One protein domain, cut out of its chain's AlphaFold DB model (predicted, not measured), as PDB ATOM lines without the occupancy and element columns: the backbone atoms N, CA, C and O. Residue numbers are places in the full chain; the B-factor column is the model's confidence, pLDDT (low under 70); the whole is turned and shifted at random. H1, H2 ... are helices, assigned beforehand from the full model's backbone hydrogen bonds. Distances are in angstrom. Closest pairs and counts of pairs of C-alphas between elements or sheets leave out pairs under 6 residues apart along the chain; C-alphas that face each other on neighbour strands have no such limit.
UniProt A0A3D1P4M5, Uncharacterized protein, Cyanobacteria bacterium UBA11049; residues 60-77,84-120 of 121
ATOM      1  N   VAL A  60     112.261 123.273 150.064       96.88
ATOM      2  CA  VAL A  60     112.055 122.598 151.353       96.88
ATOM      3  C   VAL A  60     113.365 122.546 152.138       96.88
ATOM      4  O   VAL A  60     113.385 122.958 153.293       96.88
ATOM      5  N   GLN A  61     114.468 122.145 151.498       92.38
ATOM      6  CA  GLN A  61     115.800 122.145 152.115       92.38
ATOM      7  C   GLN A  61     116.249 123.555 152.509       92.38
ATOM      8  O   GLN A  61     116.770 123.745 153.602       92.38
ATOM      9  N   GLN A  62     116.001 124.557 151.661       91.94
ATOM     10  CA  GLN A  62     116.325 125.949 151.982       91.94
ATOM     11  C   GLN A  62     115.581 126.429 153.235       91.94
ATOM     12  O   GLN A  62     116.189 127.040 154.113       91.94
ATOM     13  N   ARG A  63     114.271 126.157 153.323       94.25
ATOM     14  CA  ARG A  63     113.471 126.499 154.506       94.25
ATOM     15  C   ARG A  63     114.008 125.782 155.741       94.25
ATOM     16  O   ARG A  63     114.248 126.439 156.745       94.25
ATOM     17  N   TRP A  64     114.263 124.480 155.631       93.44
ATOM     18  CA  TRP A  64     114.811 123.688 156.729       93.44
ATOM     19  C   TRP A  64     116.150 124.245 157.234       93.44
ATOM     20  O   TRP A  64     116.309 124.445 158.431       93.44
ATOM     21  N   LEU A  65     117.080 124.596 156.337       90.56
ATOM     22  CA  LEU A  65     118.360 125.211 156.717       90.56
ATOM     23  C   LEU A  65     118.173 126.545 157.451       90.56
ATOM     24  O   LEU A  65     118.891 126.825 158.410       90.56
ATOM     25  N   ALA A  66     117.222 127.371 157.008       88.81
ATOM     26  CA  ALA A  66     116.932 128.651 157.647       88.81
ATOM     27  C   ALA A  66     116.331 128.470 159.050       88.81
ATOM     28  O   ALA A  66     116.737 129.170 159.979       88.81
ATOM     29  N   ASP A  67     115.400 127.530 159.206       91.88
ATOM     30  CA  ASP A  67     114.750 127.241 160.485       91.88
ATOM     31  C   ASP A  67     115.741 126.613 161.478       91.88
ATOM     32  O   ASP A  67     115.836 127.062 162.621       91.88
ATOM     33  N   THR A  68     116.573 125.668 161.031       90.06
ATOM     34  CA  THR A  68     117.634 125.074 161.857       90.06
ATOM     35  C   THR A  68     118.668 126.112 162.287       90.06
ATOM     36  O   THR A  68     119.056 126.139 163.452       90.06
ATOM     37  N   ALA A  69     119.092 127.015 161.397       86.38
ATOM     38  CA  ALA A  69     120.031 128.072 161.770       86.38
ATOM     39  C   ALA A  69     119.452 129.041 162.813       86.38
ATOM     40  O   ALA A  69     120.185 129.504 163.686       86.38
ATOM     41  N   ARG A  70     118.144 129.336 162.751       87.69
ATOM     42  CA  ARG A  70     117.457 130.116 163.795       87.69
ATOM     43  C   ARG A  70     117.464 129.372 165.121       87.69
ATOM     44  O   ARG A  70     117.943 129.922 166.098       87.69
ATOM     45  N   MET A  71     117.056 128.107 165.123       89.94
ATOM     46  CA  MET A  71     117.059 127.274 166.326       89.94
ATOM     47  C   MET A  71     118.450 127.198 166.978       89.94
ATOM     48  O   MET A  71     118.579 127.425 168.174       89.94
ATOM     49  N   VAL A  72     119.512 126.951 166.202       87.56
ATOM     50  CA  VAL A  72     120.884 126.917 166.741       87.56
ATOM     51  C   VAL A  72     121.309 128.280 167.288       87.56
ATOM     52  O   VAL A  72     122.004 128.349 168.298       87.56
ATOM     53  N   ARG A  73     120.889 129.375 166.648       85.44
ATOM     54  CA  ARG A  73     121.127 130.723 167.166       85.44
ATOM     55  C   ARG A  73     120.408 130.945 168.496       85.44
ATOM     56  O   ARG A  73     121.017 131.517 169.398       85.44
ATOM     57  N   ASP A  74     119.160 130.509 168.596       88.88
ATOM     58  CA  ASP A  74     118.303 130.708 169.763       88.88
ATOM     59  C   ASP A  74     118.749 129.852 170.964       88.88
ATOM     60  O   ASP A  74     118.522 130.248 172.100       88.88
ATOM     61  N   ASN A  75     119.469 128.746 170.728       89.00
ATOM     62  CA  ASN A  75     120.090 127.918 171.773       89.00
ATOM     63  C   ASN A  75     121.279 128.588 172.492       89.00
ATOM     64  O   ASN A  75     121.813 128.026 173.446       89.00
ATOM     65  N   ASN A  76     121.760 129.740 172.018       87.06
ATOM     66  CA  ASN A  76     122.892 130.412 172.649       87.06
ATOM     67  C   ASN A  76     122.408 131.260 173.833       87.06
ATOM     68  O   ASN A  76     122.062 132.429 173.660       87.06
ATOM     69  N   ASP A  77     122.436 130.681 175.036       88.25
ATOM     70  CA  ASP A  77     122.069 131.363 176.291       88.25
ATOM     71  C   ASP A  77     122.977 132.562 176.616       88.25
ATOM     72  O   ASP A  77     122.607 133.468 177.366       88.25
ATOM     73  N   GLU A  84     132.247 132.728 165.780       83.88
ATOM     74  CA  GLU A  84     131.948 131.454 166.450       83.88
ATOM     75  C   GLU A  84     130.493 131.011 166.233       83.88
ATOM     76  O   GLU A  84     130.085 129.924 166.637       83.88
ATOM     77  N   ARG A  85     129.678 131.847 165.580       85.25
ATOM     78  CA  ARG A  85     128.275 131.532 165.294       85.25
ATOM     79  C   ARG A  85     128.165 130.434 164.250       85.25
ATOM     80  O   ARG A  85     128.836 130.450 163.222       85.25
ATOM     81  N   VAL A  86     127.219 129.525 164.460       85.81
ATOM     82  CA  VAL A  86     126.882 128.497 163.475       85.81
ATOM     83  C   VAL A  86     125.990 129.093 162.382       85.81
ATOM     84  O   VAL A  86     124.951 129.689 162.661       85.81
ATOM     85  N   PHE A  87     126.383 128.902 161.123       83.25
ATOM     86  CA  PHE A  87     125.632 129.310 159.938       83.25
ATOM     87  C   PHE A  87     125.343 128.092 159.049       83.25
ATOM     88  O   PHE A  87     126.077 127.106 159.125       83.25
ATOM     89  N   PRO A  88     124.343 128.152 158.144       79.81
ATOM     90  CA  PRO A  88     124.048 127.053 157.218       79.81
ATOM     91  C   PRO A  88     125.260 126.547 156.425       79.81
ATOM     92  O   PRO A  88     125.365 125.353 156.172       79.81
ATOM     93  N   GLN A  89     126.198 127.431 156.068       82.88
ATOM     94  CA  GLN A  89     127.429 127.047 155.371       82.88
ATOM     95  C   GLN A  89     128.295 126.069 156.187       82.88
ATOM     96  O   GLN A  89     128.932 125.197 155.606       82.88
ATOM     97  N   HIS A  90     128.286 126.168 157.523       86.44
ATOM     98  CA  HIS A  90     129.055 125.276 158.396       86.44
ATOM     99  C   HIS A  90     128.491 123.852 158.372       86.44
ATOM    100  O   HIS A  90     129.253 122.898 158.459       86.44
ATOM    101  N   LEU A  91     127.178 123.695 158.166       84.62
ATOM    102  CA  LEU A  91     126.557 122.376 158.014       84.62
ATOM    103  C   LEU A  91     127.038 121.663 156.747       84.62
ATOM    104  O   LEU A  91     127.155 120.445 156.752       84.62
ATOM    105  N   ILE A  92     127.330 122.410 155.676       84.69
ATOM    106  CA  ILE A  92     127.884 121.837 154.445       84.69
ATOM    107  C   ILE A  92     129.309 121.330 154.682       84.69
ATOM    108  O   ILE A  92     129.617 120.228 154.250       84.69
ATOM    109  N   GLY A  93     130.144 122.094 155.398       85.94
ATOM    110  CA  GLY A  93     131.492 121.654 155.783       85.94
ATOM    111  C   GLY A  93     131.459 120.373 156.617       85.94
ATOM    112  O   GLY A  93     132.028 119.370 156.210       85.94
ATOM    113  N   ILE A  94     130.665 120.361 157.694       89.06
ATOM    114  CA  ILE A  94     130.498 119.177 158.552       89.06
ATOM    115  C   ILE A  94     129.978 117.975 157.752       89.06
ATOM    116  O   ILE A  94     130.420 116.853 157.962       89.06
ATOM    117  N   ALA A  95     129.039 118.188 156.824       88.38
ATOM    118  CA  ALA A  95     128.553 117.110 155.971       88.38
ATOM    119  C   ALA A  95     129.660 116.538 155.072       88.38
ATOM    120  O   ALA A  95     129.678 115.333 154.851       88.38
ATOM    121  N   ILE A  96     130.577 117.369 154.568       89.38
ATOM    122  CA  ILE A  96     131.734 116.902 153.793       89.38
ATOM    123  C   ILE A  96     132.672 116.087 154.682       89.38
ATOM    124  O   ILE A  96     133.044 114.991 154.275       89.38
ATOM    125  N   ASP A  97     132.995 116.573 155.881       90.94
ATOM    126  CA  ASP A  97     133.873 115.867 156.823       90.94
ATOM    127  C   ASP A  97     133.295 114.487 157.168       90.94
ATOM    128  O   ASP A  97     133.964 113.467 157.023       90.94
ATOM    129  N   LEU A  98     131.995 114.429 157.483       90.88
ATOM    130  CA  LEU A  98     131.288 113.171 157.732       90.88
ATOM    131  C   LEU A  98     131.337 112.217 156.533       90.88
ATOM    132  O   LEU A  98     131.427 111.011 156.726       90.88
ATOM    133  N   LEU A  99     131.261 112.727 155.300       91.31
ATOM    134  CA  LEU A  99     131.371 111.897 154.098       91.31
ATOM    135  C   LEU A  99     132.810 111.420 153.853       91.31
ATOM    136  O   LEU A  99     133.001 110.304 153.375       91.31
ATOM    137  N   GLN A 100     133.821 112.223 154.183       90.06
ATOM    138  CA  GLN A 100     135.229 111.821 154.078       90.06
ATOM    139  C   GLN A 100     135.604 110.759 155.113       90.06
ATOM    140  O   GLN A 100     136.360 109.844 154.791       90.06
ATOM    141  N   ASP A 101     135.029 110.845 156.312       89.75
ATOM    142  CA  ASP A 101     135.255 109.890 157.399       89.75
ATOM    143  C   ASP A 101     134.523 108.553 157.188       89.75
ATOM    144  O   ASP A 101     134.752 107.588 157.920       89.75
ATOM    145  N   THR A 102     133.633 108.463 156.193       88.12
ATOM    146  CA  THR A 102     132.927 107.214 155.878       88.12
ATOM    147  C   THR A 102     133.731 106.304 154.956       88.12
ATOM    148  O   THR A 102     134.334 106.742 153.980       88.12
ATOM    149  N   GLU A 103     133.666 104.996 155.215       88.44
ATOM    150  CA  GLU A 103     134.283 103.944 154.391       88.44
ATOM    151  C   GLU A 103     133.474 103.668 153.107       88.44
ATOM    152  O   GLU A 103     133.033 102.547 152.843       88.44
ATOM    153  N   ILE A 104     133.218 104.708 152.316       88.88
ATOM    154  CA  ILE A 104     132.487 104.605 151.052       88.88
ATOM    155  C   ILE A 104     133.487 104.477 149.906       88.88
ATOM    156  O   ILE A 104     134.340 105.343 149.703       88.88
ATOM    157  N   ASP A 105     133.339 103.427 149.098       89.62
ATOM    158  CA  ASP A 105     134.059 103.330 147.831       89.62
ATOM    159  C   ASP A 105     133.380 104.209 146.771       89.62
ATOM    160  O   ASP A 105     132.502 103.779 146.014       89.62
ATOM    161  N   TRP A 106     133.816 105.468 146.707       90.88
ATOM    162  CA  TRP A 106     133.326 106.464 145.752       90.88
ATOM    163  C   TRP A 106     133.480 106.044 144.284       90.88
ATOM    164  O   TRP A 106     132.761 106.568 143.434       90.88
ATOM    165  N   SER A 107     134.361 105.086 143.964       92.81
ATOM    166  CA  SER A 107     134.535 104.587 142.592       92.81
ATOM    167  C   SER A 107     133.358 103.735 142.097       92.81
ATOM    168  O   SER A 107     133.168 103.587 140.887       92.81
ATOM    169  N   GLN A 108     132.550 103.193 143.017       92.44
ATOM    170  CA  GLN A 108     131.415 102.323 142.695       92.44
ATOM    171  C   GLN A 108     130.096 103.083 142.532       92.44
ATOM    172  O   GLN A 108     129.147 102.538 141.968       92.44
ATOM    173  N   ILE A 109     130.022 104.328 143.005       93.38
ATOM    174  CA  ILE A 109     128.802 105.140 142.973       93.38
ATOM    175  C   ILE A 109     128.640 105.759 141.583       93.38
ATOM    176  O   ILE A 109     129.459 106.572 141.155       93.38
ATOM    177  N   LYS A 110     127.562 105.403 140.873       95.12
ATOM    178  CA  LYS A 110     127.302 105.887 139.504       95.12
ATOM    179  C   LYS A 110     126.157 106.888 139.436       95.12
ATOM    180  O   LYS A 110     126.077 107.665 138.485       95.12
ATOM    181  N   ASN A 111     125.255 106.854 140.410       94.75
ATOM    182  CA  ASN A 111     124.071 107.703 140.460       94.75
ATOM    183  C   ASN A 111     123.670 108.029 141.913       94.75
ATOM    184  O   ASN A 111     124.323 107.620 142.875       94.75
ATOM    185  N   VAL A 112     122.607 108.822 142.066       92.12
ATOM    186  CA  VAL A 112     122.137 109.305 143.374       92.12
ATOM    187  C   VAL A 112     121.496 108.179 144.187       92.12
ATOM    188  O   VAL A 112     121.585 108.178 145.413       92.12
ATOM    189  N   GLU A 113     120.858 107.218 143.530       94.31
ATOM    190  CA  GLU A 113     120.232 106.058 144.155       94.31
ATOM    191  C   GLU A 113     121.281 105.120 144.768       94.31
ATOM    192  O   GLU A 113     121.111 104.704 145.914       94.31
ATOM    193  N   ASP A 114     122.398 104.873 144.075       92.56
ATOM    194  CA  ASP A 114     123.542 104.114 144.598       92.56
ATOM    195  C   ASP A 114     124.084 104.784 145.869       92.56
ATOM    196  O   ASP A 114     124.297 104.133 146.891       92.56
ATOM    197  N   LEU A 115     124.255 106.112 145.825       91.44
ATOM    198  CA  LEU A 115     124.724 106.893 146.970       91.44
ATOM    199  C   LEU A 115     123.768 106.777 148.167       91.44
ATOM    200  O   LEU A 115     124.218 106.599 149.297       91.44
ATOM    201  N   ARG A 116     122.452 106.856 147.932       91.75
ATOM    202  CA  ARG A 116     121.439 106.685 148.987       91.75
ATOM    203  C   ARG A 116     121.525 105.308 149.635       91.75
ATOM    204  O   ARG A 116     121.518 105.220 150.859       91.75
ATOM    205  N   GLN A 117     121.680 104.256 148.833       91.19
ATOM    206  CA  GLN A 117     121.830 102.890 149.342       91.19
ATOM    207  C   GLN A 117     123.084 102.739 150.209       91.19
ATOM    208  O   GLN A 117     122.998 102.195 151.311       91.19
ATOM    209  N   TRP A 118     124.225 103.269 149.756       89.12
ATOM    210  CA  TRP A 118     125.476 103.261 150.522       89.12
ATOM    211  C   TRP A 118     125.354 104.009 151.852       89.12
ATOM    212  O   TRP A 118     125.781 103.501 152.890       89.12
ATOM    213  N   LEU A 119     124.708 105.177 151.837       89.19
ATOM    214  CA  LEU A 119     124.469 105.993 153.031       89.19
ATOM    215  C   LEU A 119     123.321 105.481 153.914       89.19
ATOM    216  O   LEU A 119     123.090 106.044 154.984       89.19
ATOM    217  N   LYS A 120     122.620 104.416 153.502       87.81
ATOM    218  CA  LYS A 120     121.436 103.864 154.184       87.81
ATOM    219  C   LYS A 120     120.332 104.920 154.384       87.81
ATOM    220  O   LYS A 120     119.702 104.966 155.442       87.81
TER     221      LYS A 120
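What this domain is: This is residues 60 to 77 and 84 to 120 of the 121 residues of an uncharacterized protein of Cyanobacteria bacterium UBA11049 (UniProt A0A3D1P4M5). Three helices are strung out in an open, elongated arrangement with few contacts between them: H1 stands towards one end, H2 runs away from it with its first residue, Pro 88, nearest to H1, and a long loop turns back from H2 to the short H3 towards the other end. H2 makes the bridge between the two ends, and H3 touches no helix. The printed part has 55 residues with three named helices, in the order H1, H2, H3, and no named strand; the class is all helix. It is only just loose, close to extended, with a radius of gyration of the C-alphas of 14.8 A and spans of 44 by 24 by 16 A.

How they stand to each other: H1, residues 60 to 74, is the longest helix, and H2 is residues 88 to 100. They only just touch, with 3 pairs of C-alphas within 8 A, through residues 65 to 69 of H1 and residue 88 of H2 alone. The closest C-alphas are those of Leu 65 and Pro 88, 6.0 A apart. Their lines are about perpendicular, at 75 degrees. Residues 92 to 98 of H2 stand free. H3, residues 112 to 119, is apart from both H1 and H2. In H1 and H3 every O i to N i+4 pair is within hydrogen-bond range; in H2 8 of 9 are.

Where its parts are: H1 measures 21.1 A from C-alpha 60 at (112.055, 122.598, 151.353) to C-alpha 74. H2 measures 19.2 A and begins with C-alpha 88 at (124.048, 127.053, 157.218). H3 measures 10.5 A and ends with C-alpha 119 at (124.469, 105.993, 153.031).

The domain as a whole: The two C-alphas farthest apart, those of Asp 77 and Gln 108, are 45.4 A apart. Residues 78 to 83 are not printed, and C-alphas 77 and 84 are 13.9 A apart across this cut, in the link from H1 to H2. The link from H2 to H3, 11 residues, is long. The mean pLDDT of the printed part is 89.4, and no printed residue is under 70.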